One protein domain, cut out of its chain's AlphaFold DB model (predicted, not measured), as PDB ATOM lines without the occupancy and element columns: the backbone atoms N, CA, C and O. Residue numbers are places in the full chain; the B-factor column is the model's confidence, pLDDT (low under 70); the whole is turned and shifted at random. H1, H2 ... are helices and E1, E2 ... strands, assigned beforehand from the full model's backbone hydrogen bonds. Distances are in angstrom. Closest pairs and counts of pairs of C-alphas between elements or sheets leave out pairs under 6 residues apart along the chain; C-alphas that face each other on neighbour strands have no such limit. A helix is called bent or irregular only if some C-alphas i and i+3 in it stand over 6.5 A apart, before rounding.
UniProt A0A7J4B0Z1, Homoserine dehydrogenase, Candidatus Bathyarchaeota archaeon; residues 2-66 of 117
ATOM      1  N   ALA A   2     110.288 138.821 147.248       97.50
ATOM      2  CA  ALA A   2     109.475 140.039 147.421       97.50
ATOM      3  C   ALA A   2     109.196 140.412 148.889       97.50
ATOM      4  O   ALA A   2     109.695 141.422 149.360       97.50
ATOM      5  N   TYR A   3     108.560 139.527 149.665       97.44
ATOM      6  CA  TYR A   3     108.328 139.779 151.097       97.44
ATOM      7  C   TYR A   3     109.597 140.128 151.892       97.44
ATOM      8  O   TYR A   3     109.564 140.982 152.769       97.44
ATOM      9  N   LYS A   4     110.729 139.475 151.590       96.31
ATOM     10  CA  LYS A   4     111.986 139.711 152.312       96.31
ATOM     11  C   LYS A   4     112.557 141.092 151.995       96.31
ATOM     12  O   LYS A   4     112.995 141.767 152.917       96.31
ATOM     13  N   ILE A   5     112.544 141.506 150.725       97.19
ATOM     14  CA  ILE A   5     113.053 142.831 150.355       97.19
ATOM     15  C   ILE A   5     112.150 143.943 150.899       97.19
ATOM     16  O   ILE A   5     112.676 144.922 151.410       97.19
ATOM     17  N   THR A   6     110.825 143.747 150.931       97.81
ATOM     18  CA  THR A   6     109.891 144.690 151.570       97.81
ATOM     19  C   THR A   6     110.188 144.867 153.062       97.81
ATOM     20  O   THR A   6     110.239 145.993 153.544       97.81
ATOM     21  N   ILE A   7     110.439 143.781 153.806       96.81
ATOM     22  CA  ILE A   7     110.812 143.860 155.232       96.81
ATOM     23  C   ILE A   7     112.133 144.623 155.414       96.81
ATOM     24  O   ILE A   7     112.235 145.482 156.289       96.81
ATOM     25  N   ILE A   8     113.136 144.338 154.576       95.75
ATOM     26  CA  ILE A   8     114.440 145.013 154.638       95.75
ATOM     27  C   ILE A   8     114.286 146.509 154.339       95.75
ATOM     28  O   ILE A   8     114.788 147.325 155.107       95.75
ATOM     29  N   ALA A   9     113.557 146.881 153.286       96.06
ATOM     30  CA  ALA A   9     113.295 148.280 152.948       96.06
ATOM     31  C   ALA A   9     112.543 149.010 154.071       96.06
ATOM     32  O   ALA A   9     112.920 150.112 154.464       96.06
ATOM     33  N   ASN A  10     111.558 148.350 154.687       96.00
ATOM     34  CA  ASN A  10     110.836 148.906 155.830       96.00
ATOM     35  C   ASN A  10     111.698 149.086 157.087       96.00
ATOM     36  O   ASN A  10     111.359 149.906 157.933       96.00
ATOM     37  N   THR A  11     112.816 148.365 157.199       93.94
ATOM     38  CA  THR A  11     113.800 148.580 158.273       93.94
ATOM     39  C   THR A  11     114.652 149.835 158.021       93.94
ATOM     40  O   THR A  11     115.238 150.373 158.957       93.94
ATOM     41  N   ILE A  12     114.730 150.306 156.771       92.00
ATOM     42  CA  ILE A  12     115.532 151.467 156.360       92.00
ATOM     43  C   ILE A  12     114.688 152.750 156.355       92.00
ATOM     44  O   ILE A  12     115.087 153.730 156.981       92.00
ATOM     45  N   GLU A  13     113.549 152.753 155.657       91.44
ATOM     46  CA  GLU A  13     112.729 153.962 155.435       91.44
ATOM     47  C   GLU A  13     111.255 153.801 155.860       91.44
ATOM     48  O   GLU A  13     110.600 154.780 156.216       91.44
ATOM     49  N   GLY A  14     110.750 152.565 155.934       93.25
ATOM     50  CA  GLY A  14     109.354 152.286 156.289       93.25
ATOM     51  C   GLY A  14     108.360 152.593 155.159       93.25
ATOM     52  O   GLY A  14     108.715 153.125 154.117       93.25
ATOM     53  N   GLY A  15     107.083 152.255 155.371       94.44
ATOM     54  CA  GLY A  15     105.982 152.676 154.489       94.44
ATOM     55  C   GLY A  15     105.770 151.867 153.204       94.44
ATOM     56  O   GLY A  15     104.819 152.161 152.488       94.44
ATOM     57  N   HIS A  16     106.574 150.840 152.936       96.62
ATOM     58  CA  HIS A  16     106.445 150.008 151.743       96.62
ATOM     59  C   HIS A  16     105.519 148.812 151.944       96.62
ATOM     60  O   HIS A  16     105.545 148.133 152.981       96.62
ATOM     61  N   THR A  17     104.766 148.482 150.898       97.25
ATOM     62  CA  THR A  17     103.955 147.263 150.822       97.25
ATOM     63  C   THR A  17     104.534 146.262 149.821       97.25
ATOM     64  O   THR A  17     105.355 146.591 148.969       97.25
ATOM     65  N   VAL A  18     104.146 144.989 149.934       97.12
ATOM     66  CA  VAL A  18     104.617 143.957 148.989       97.12
ATOM     67  C   VAL A  18     104.021 144.139 147.589       97.12
ATOM     68  O   VAL A  18     104.637 143.727 146.611       97.12
ATOM     69  N   ASP A  19     102.854 144.778 147.491       97.25
ATOM     70  CA  ASP A  19     102.148 145.004 146.226       97.25
ATOM     71  C   ASP A  19     102.851 146.051 145.344       97.25
ATOM     72  O   ASP A  19     102.634 146.092 144.135       97.25
ATOM     73  N   GLU A  20     103.736 146.864 145.929       96.38
ATOM     74  CA  GLU A  20     104.594 147.824 145.221       96.38
ATOM     75  C   GLU A  20     105.800 147.166 144.530       96.38
ATOM     76  O   GLU A  20     106.491 147.816 143.748       96.38
ATOM     77  N   VAL A  21     106.089 145.891 144.818       98.19
ATOM     78  CA  VAL A  21     107.285 145.214 144.302       98.19
ATOM     79  C   VAL A  21     107.097 144.842 142.830       98.19
ATOM     80  O   VAL A  21     106.298 143.966 142.494       98.19
ATOM     81  N   GLU A  22     107.913 145.418 141.945       98.06
ATOM     82  CA  GLU A  22     108.014 144.970 140.555       98.06
ATOM     83  C   GLU A  22     108.600 143.550 140.525       98.06
ATOM     84  O   GLU A  22     109.754 143.334 140.904       98.06
ATOM     85  N   LEU A  23     107.809 142.559 140.103       97.88
ATOM     86  CA  LEU A  23     108.163 141.146 140.237       97.88
ATOM     87  C   LEU A  23     108.279 140.447 138.883       97.88
ATOM     88  O   LEU A  23     107.302 140.287 138.155       97.88
ATOM     89  N   LYS A  24     109.473 139.913 138.614       97.88
ATOM     90  CA  LYS A  24     109.740 138.916 137.577       97.88
ATOM     91  C   LYS A  24     110.382 137.678 138.208       97.88
ATOM     92  O   LYS A  24     111.432 137.758 138.843       97.88
ATOM     93  N   GLY A  25     109.744 136.522 138.051       96.94
ATOM     94  CA  GLY A  25     110.284 135.252 138.534       96.94
ATOM     95  C   GLY A  25     111.339 134.652 137.595       96.94
ATOM     96  O   GLY A  25     111.872 135.317 136.705       96.94
ATOM     97  N   ILE A  26     111.677 133.381 137.830       96.88
ATOM     98  CA  ILE A  26     112.689 132.632 137.061       96.88
ATOM     99  C   ILE A  26     112.076 131.621 136.079       96.88
ATOM    100  O   ILE A  26     112.803 130.820 135.502       96.88
ATOM    101  N   GLU A  27     110.756 131.639 135.887       97.25
ATOM    102  CA  GLU A  27     110.003 130.657 135.096       97.25
ATOM    103  C   GLU A  27     110.415 130.646 133.618       97.25
ATOM    104  O   GLU A  27     110.392 129.600 132.975       97.25
ATOM    105  N   GLU A  28     110.825 131.799 133.084       95.81
ATOM    106  CA  GLU A  28     111.278 131.954 131.696       95.81
ATOM    107  C   GLU A  28     112.778 131.664 131.509       95.81
ATOM    108  O   GLU A  28     113.266 131.676 130.379       95.81
ATOM    109  N   ILE A  29     113.535 131.428 132.589       97.06
ATOM    110  CA  ILE A  29     114.983 131.200 132.505       97.06
ATOM    111  C   ILE A  29     115.252 129.779 132.014       97.06
ATOM    112  O   ILE A  29     114.924 128.791 132.673       97.06
ATOM    113  N   THR A  30     115.915 129.670 130.865       97.62
ATOM    114  CA  THR A  30     116.225 128.381 130.246       97.62
ATOM    115  C   THR A  30     117.618 127.881 130.625       97.62
ATOM    116  O   THR A  30     118.521 128.640 130.983       97.62
ATOM    117  N   SER A  31     117.859 126.576 130.458       96.81
ATOM    118  CA  SER A  31     119.205 126.006 130.614       96.81
ATOM    119  C   SER A  31     120.223 126.625 129.649       96.81
ATOM    120  O   SER A  31     121.402 126.721 129.986       96.81
ATOM    121  N   ARG A  32     119.780 127.074 128.467       97.62
ATOM    122  CA  ARG A  32     120.639 127.765 127.499       97.62
ATOM    123  C   ARG A  32     121.121 129.104 128.053       97.62
ATOM    124  O   ARG A  32     122.310 129.389 127.939       97.62
ATOM    125  N   ASP A  33     120.239 129.865 128.699       97.25
ATOM    126  CA  ASP A  33     120.594 131.144 129.326       97.25
ATOM    127  C   ASP A  33     121.638 130.951 130.427       97.25
ATOM    128  O   ASP A  33     122.606 131.709 130.515       97.25
ATOM    129  N   LEU A  34     121.488 129.890 131.229       96.62
ATOM    130  CA  LEU A  34     122.447 129.535 132.279       96.62
ATOM    131  C   LEU A  34     123.822 129.173 131.700       96.62
ATOM    132  O   LEU A  34     124.839 129.653 132.202       96.62
ATOM    133  N   VAL A  35     123.866 128.355 130.642       97.69
ATOM    134  CA  VAL A  35     125.120 127.952 129.978       97.69
ATOM    135  C   VAL A  35     125.796 129.143 129.296       97.69
ATOM    136  O   VAL A  35     127.017 129.286 129.376       97.69
ATOM    137  N   GLU A  36     125.027 130.024 128.658       97.81
ATOM    138  CA  GLU A  36     125.566 131.222 128.016       97.81
ATOM    139  C   GLU A  36     126.093 132.238 129.038       97.81
ATOM    140  O   GLU A  36     127.173 132.802 128.857       97.81
ATOM    141  N   ALA A  37     125.369 132.468 130.134       97.25
ATOM    142  CA  ALA A  37     125.856 133.318 131.216       97.25
ATOM    143  C   ALA A  37     127.146 132.740 131.819       97.25
ATOM    144  O   ALA A  37     128.135 133.458 131.975       97.25
ATOM    145  N   ALA A  38     127.162 131.428 132.066       96.81
ATOM    146  CA  ALA A  38     128.317 130.704 132.581       96.81
ATOM    147  C   ALA A  38     129.555 130.837 131.683       96.81
ATOM    148  O   ALA A  38     130.644 131.099 132.199       96.81
ATOM    149  N   SER A  39     129.405 130.688 130.362       97.69
ATOM    150  CA  SER A  39     130.521 130.799 129.408       97.69
ATOM    151  C   SER A  39     131.101 132.213 129.335       97.69
ATOM    152  O   SER A  39     132.281 132.382 129.038       97.69
ATOM    153  N   LYS A  40     130.297 133.223 129.682       97.75
ATOM    154  CA  LYS A  40     130.704 134.631 129.777       97.75
ATOM    155  C   LYS A  40     131.215 135.031 131.169       97.75
ATOM    156  O   LYS A  40     131.530 136.198 131.377       97.75
ATOM    157  N   GLY A  41     131.308 134.095 132.119       97.56
ATOM    158  CA  GLY A  41     131.803 134.361 133.475       97.56
ATOM    159  C   GLY A  41     130.759 134.931 134.440       97.56
ATOM    160  O   GLY A  41     131.130 135.533 135.446       97.56
ATOM    161  N   TYR A  42     129.471 134.725 134.159       98.12
ATOM    162  CA  TYR A  42     128.355 135.166 134.996       98.12
ATOM    163  C   TYR A  42     127.558 133.984 135.564       98.12
ATOM    164  O   TYR A  42     127.630 132.848 135.083       98.12
ATOM    165  N   SER A  43     126.776 134.264 136.595       96.75
ATOM    166  CA  SER A  43     125.694 133.432 137.103       96.75
ATOM    167  C   SER A  43     124.377 134.203 136.984       96.75
ATOM    168  O   SER A  43     124.369 135.432 136.976       96.75
ATOM    169  N   ILE A  44     123.259 133.494 136.838       97.25
ATOM    170  CA  ILE A  44     121.924 134.100 136.900       97.25
ATOM    171  C   ILE A  44     121.356 133.794 138.285       97.25
ATOM    172  O   ILE A  44     121.306 132.627 138.679       97.25
ATOM    173  N   LYS A  45     120.953 134.830 139.023       96.44
ATOM    174  CA  LYS A  45     120.359 134.725 140.364       96.44
ATOM    175  C   LYS A  45     119.062 135.516 140.429       96.44
ATOM    176  O   LYS A  45     118.934 136.531 139.760       96.44
ATOM    177  N   LEU A  46     118.120 135.074 141.258       97.19
ATOM    178  CA  LEU A  46     116.941 135.869 141.594       97.19
ATOM    179  C   LEU A  46     117.324 136.878 142.681       97.19
ATOM    180  O   LEU A  46     117.596 136.478 143.813       97.19
ATOM    181  N   VAL A  47     117.345 138.162 142.340       97.44
ATOM    182  CA  VAL A  47     117.766 139.246 143.236       97.44
ATOM    183  C   VAL A  47     116.563 140.118 143.571       97.44
ATOM    184  O   VAL A  47     115.752 140.413 142.699       97.44
ATOM    185  N   GLY A  48     116.435 140.482 144.847       97.81
ATOM    186  CA  GLY A  48     115.563 141.569 145.288       97.81
ATOM    187  C   GLY A  48     116.403 142.814 145.543       97.81
ATOM    188  O   GLY A  48     117.454 142.701 146.169       97.81
ATOM    189  N   GLU A  49     115.952 143.963 145.063       97.38
ATOM    190  CA  GLU A  49     116.659 145.239 145.143       97.38
ATOM    191  C   GLU A  49     115.717 146.328 145.666       97.38
ATOM    192  O   GLU A  49     114.547 146.380 145.286       97.38
ATOM    193  N   PHE A  50     116.249 147.167 146.553       97.38
ATOM    194  CA  PHE A  50     115.652 148.424 146.996       97.38
ATOM    195  C   PHE A  50     116.611 149.543 146.579       97.38
ATOM    196  O   PHE A  50     117.773 149.525 146.999       97.38
ATOM    197  N   THR A  51     116.175 150.437 145.691       93.94
ATOM    198  CA  THR A  51     117.054 151.450 145.075       93.94
ATOM    199  C   THR A  51     117.117 152.746 145.890       93.94
ATOM    200  O   THR A  51     116.300 152.964 146.781       93.94
ATOM    201  N   GLU A  52     118.074 153.636 145.586       89.44
ATOM    202  CA  GLU A  52     118.136 154.965 146.230       89.44
ATOM    203  C   GLU A  52     116.903 155.830 145.901       89.44
ATOM    204  O   GLU A  52     116.582 156.748 146.650       89.44
ATOM    205  N   GLU A  53     116.210 155.540 144.798       91.12
ATOM    206  CA  GLU A  53     114.969 156.199 144.377       91.12
ATOM    207  C   GLU A  53     113.717 155.646 145.082       91.12
ATOM    208  O   GLU A  53     112.614 156.125 144.821       91.12
ATOM    209  N   GLY A  54     113.871 154.651 145.963       91.19
ATOM    210  CA  GLY A  54     112.772 154.045 146.715       91.19
ATOM    211  C   GLY A  54     112.025 152.940 145.961       91.19
ATOM    212  O   GLY A  54     110.931 152.547 146.365       91.19
ATOM    213  N   GLU A  55     112.580 152.432 144.856       95.50
ATOM    214  CA  GLU A  55     111.934 151.400 144.045       95.50
ATOM    215  C   GLU A  55     112.219 150.000 144.600       95.50
ATOM    216  O   GLU A  55     113.359 149.667 144.928       95.50
ATOM    217  N   LEU A  56     111.190 149.149 144.643       97.88
ATOM    218  CA  LEU A  56     111.312 147.741 145.011       97.88
ATOM    219  C   LEU A  56     111.196 146.851 143.777       97.88
ATOM    220  O   LEU A  56     110.165 146.831 143.108       97.88
ATOM    221  N   ARG A  57     112.236 146.059 143.512       97.94
ATOM    222  CA  ARG A  57     112.270 145.125 142.380       97.94
ATOM    223  C   ARG A  57     112.688 143.734 142.809       97.94
ATOM    224  O   ARG A  57     113.517 143.557 143.698       97.94
ATOM    225  N   VAL A  58     112.151 142.722 142.141       98.50
ATOM    226  CA  VAL A  58     112.607 141.336 142.213       98.50
ATOM    227  C   VAL A  58     112.700 140.786 140.803       98.50
ATOM    228  O   VAL A  58     111.706 140.762 140.085       98.50
ATOM    229  N   GLY A  59     113.876 140.299 140.413       98.12
ATOM    230  CA  GLY A  59     114.099 139.815 139.054       98.12
ATOM    231  C   GLY A  59     115.326 138.915 138.903       98.12
ATOM    232  O   GLY A  59     116.199 138.896 139.778       98.12
ATOM    233  N   PRO A  60     115.424 138.148 137.801       97.44
ATOM    234  CA  PRO A  60     116.662 137.484 137.423       97.44
ATOM    235  C   PRO A  60     117.741 138.514 137.064       97.44
ATOM    236  O   PRO A  60     117.557 139.328 136.161       97.44
ATOM    237  N   SER A  61     118.900 138.413 137.706       96.75
ATOM    238  CA  SER A  61     120.055 139.289 137.501       96.75
ATOM    239  C   SER A  61     121.300 138.477 137.161       96.75
ATOM    240  O   SER A  61     121.515 137.384 137.691       96.75
ATOM    241  N   LYS A  62     122.139 139.018 136.267       96.88
ATOM    242  CA  LYS A  62     123.447 138.442 135.930       96.88
ATOM    243  C   LYS A  62     124.489 138.958 136.914       96.88
ATOM    244  O   LYS A  62     124.831 140.136 136.874       96.88
ATOM    245  N   LEU A  63     125.012 138.079 137.756       97.12
ATOM    246  CA  LEU A  63     126.089 138.392 138.691       97.12
ATOM    247  C   LEU A  63     127.411 137.875 138.146       97.12
ATOM    248  O   LEU A  63     127.466 136.805 137.538       97.12
ATOM    249  N   LYS A  64     128.490 138.633 138.330       97.38
ATOM    250  CA  LYS A  64     129.823 138.155 137.968       97.38
ATOM    251  C   LYS A  64     130.184 136.985 138.883       97.38
ATOM    252  O   LYS A  64     129.924 137.030 140.081       97.38
ATOM    253  N   ARG A  65     130.795 135.933 138.343       95.25
ATOM    254  CA  ARG A  65     131.254 134.821 139.186       95.25
ATOM    255  C   ARG A  65     132.273 135.308 140.211       95.25
ATOM    256  O   ARG A  65     133.222 136.006 139.848       95.25
ATOM    257  N   GLY A  66     132.079 134.906 141.464       91.19
ATOM    258  CA  GLY A  66     132.902 135.344 142.596       91.19
ATOM    259  C   GLY A  66     132.504 136.699 143.190       91.19
ATOM    260  O   GLY A  66     133.175 137.164 144.107       91.19
TER     261      GLY A  66
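Overview. This is residues 2 to 66 of the 117 residues of the protein "Homoserine dehydrogenase" of Candidatus Bathyarchaeota archaeon (UniProt A0A7J4B0Z1). Picture a long, bent hairpin of two strands, E1 and E2, with one helix near each end: H1 near the end where the strands are joined by their turn, H2 near the other end. A long stretch with no named element, residues 13 to 30, leads from H1 to H2, and within it residues 22 to 23 pair in parallel with residues 57 to 58 of E2. The printed part has 65 residues, in the order H1, H2, E1, E2; the sheet, E1 - E2, is antiparallel and the class is mixed, helices and strands. The whole is loose, with a radius of gyration of the C-alphas of 13.9 A, and elongated, spanning 41 by 24 by 17 A.

Along the chain. Find C-alpha 2 at (109.475, 140.039, 147.421); from there H1 runs to residue 12, 15.7 A. H2 holds residues 31 to 39, 12.3 A. E1, residues 42 to 50, covers 21.9 A and bends by 69 degrees at residue 46. E2, residues 56 to 64, covers 22.0 A, bends by 72 degrees at residue 59 and ends at C-alpha 64, (129.823, 138.155, 137.968).

Arrangement. Start with the hairpin E1 and E2, antiparallel at 153 degrees, where you find N 43 and O 63 at 2.8 A and N 59 and O 47 at 3.0 A, within hydrogen-bond range. The closest C-alphas of H1 and E1 are those of Ile 5 and Gly 48, 5.8 A. For H2 and E1 look at Ala 37 and Ser 43, whose C-alphas are the closest, 5.9 A. H1 and H2 are apart. In both helices every O i to N i+4 pair is within hydrogen-bond range.

Size, cuts and confidence. The C-alphas farthest apart, those of Gly 15 and Ser 39, are 41.3 A from each other. The printed part has no cut. The link from H1 to H2 is long, 18 residues; the links from H2 to E1 and from E1 to E2 are tight. Mean pLDDT of the printed part is 96.4, and no printed residue is under 70.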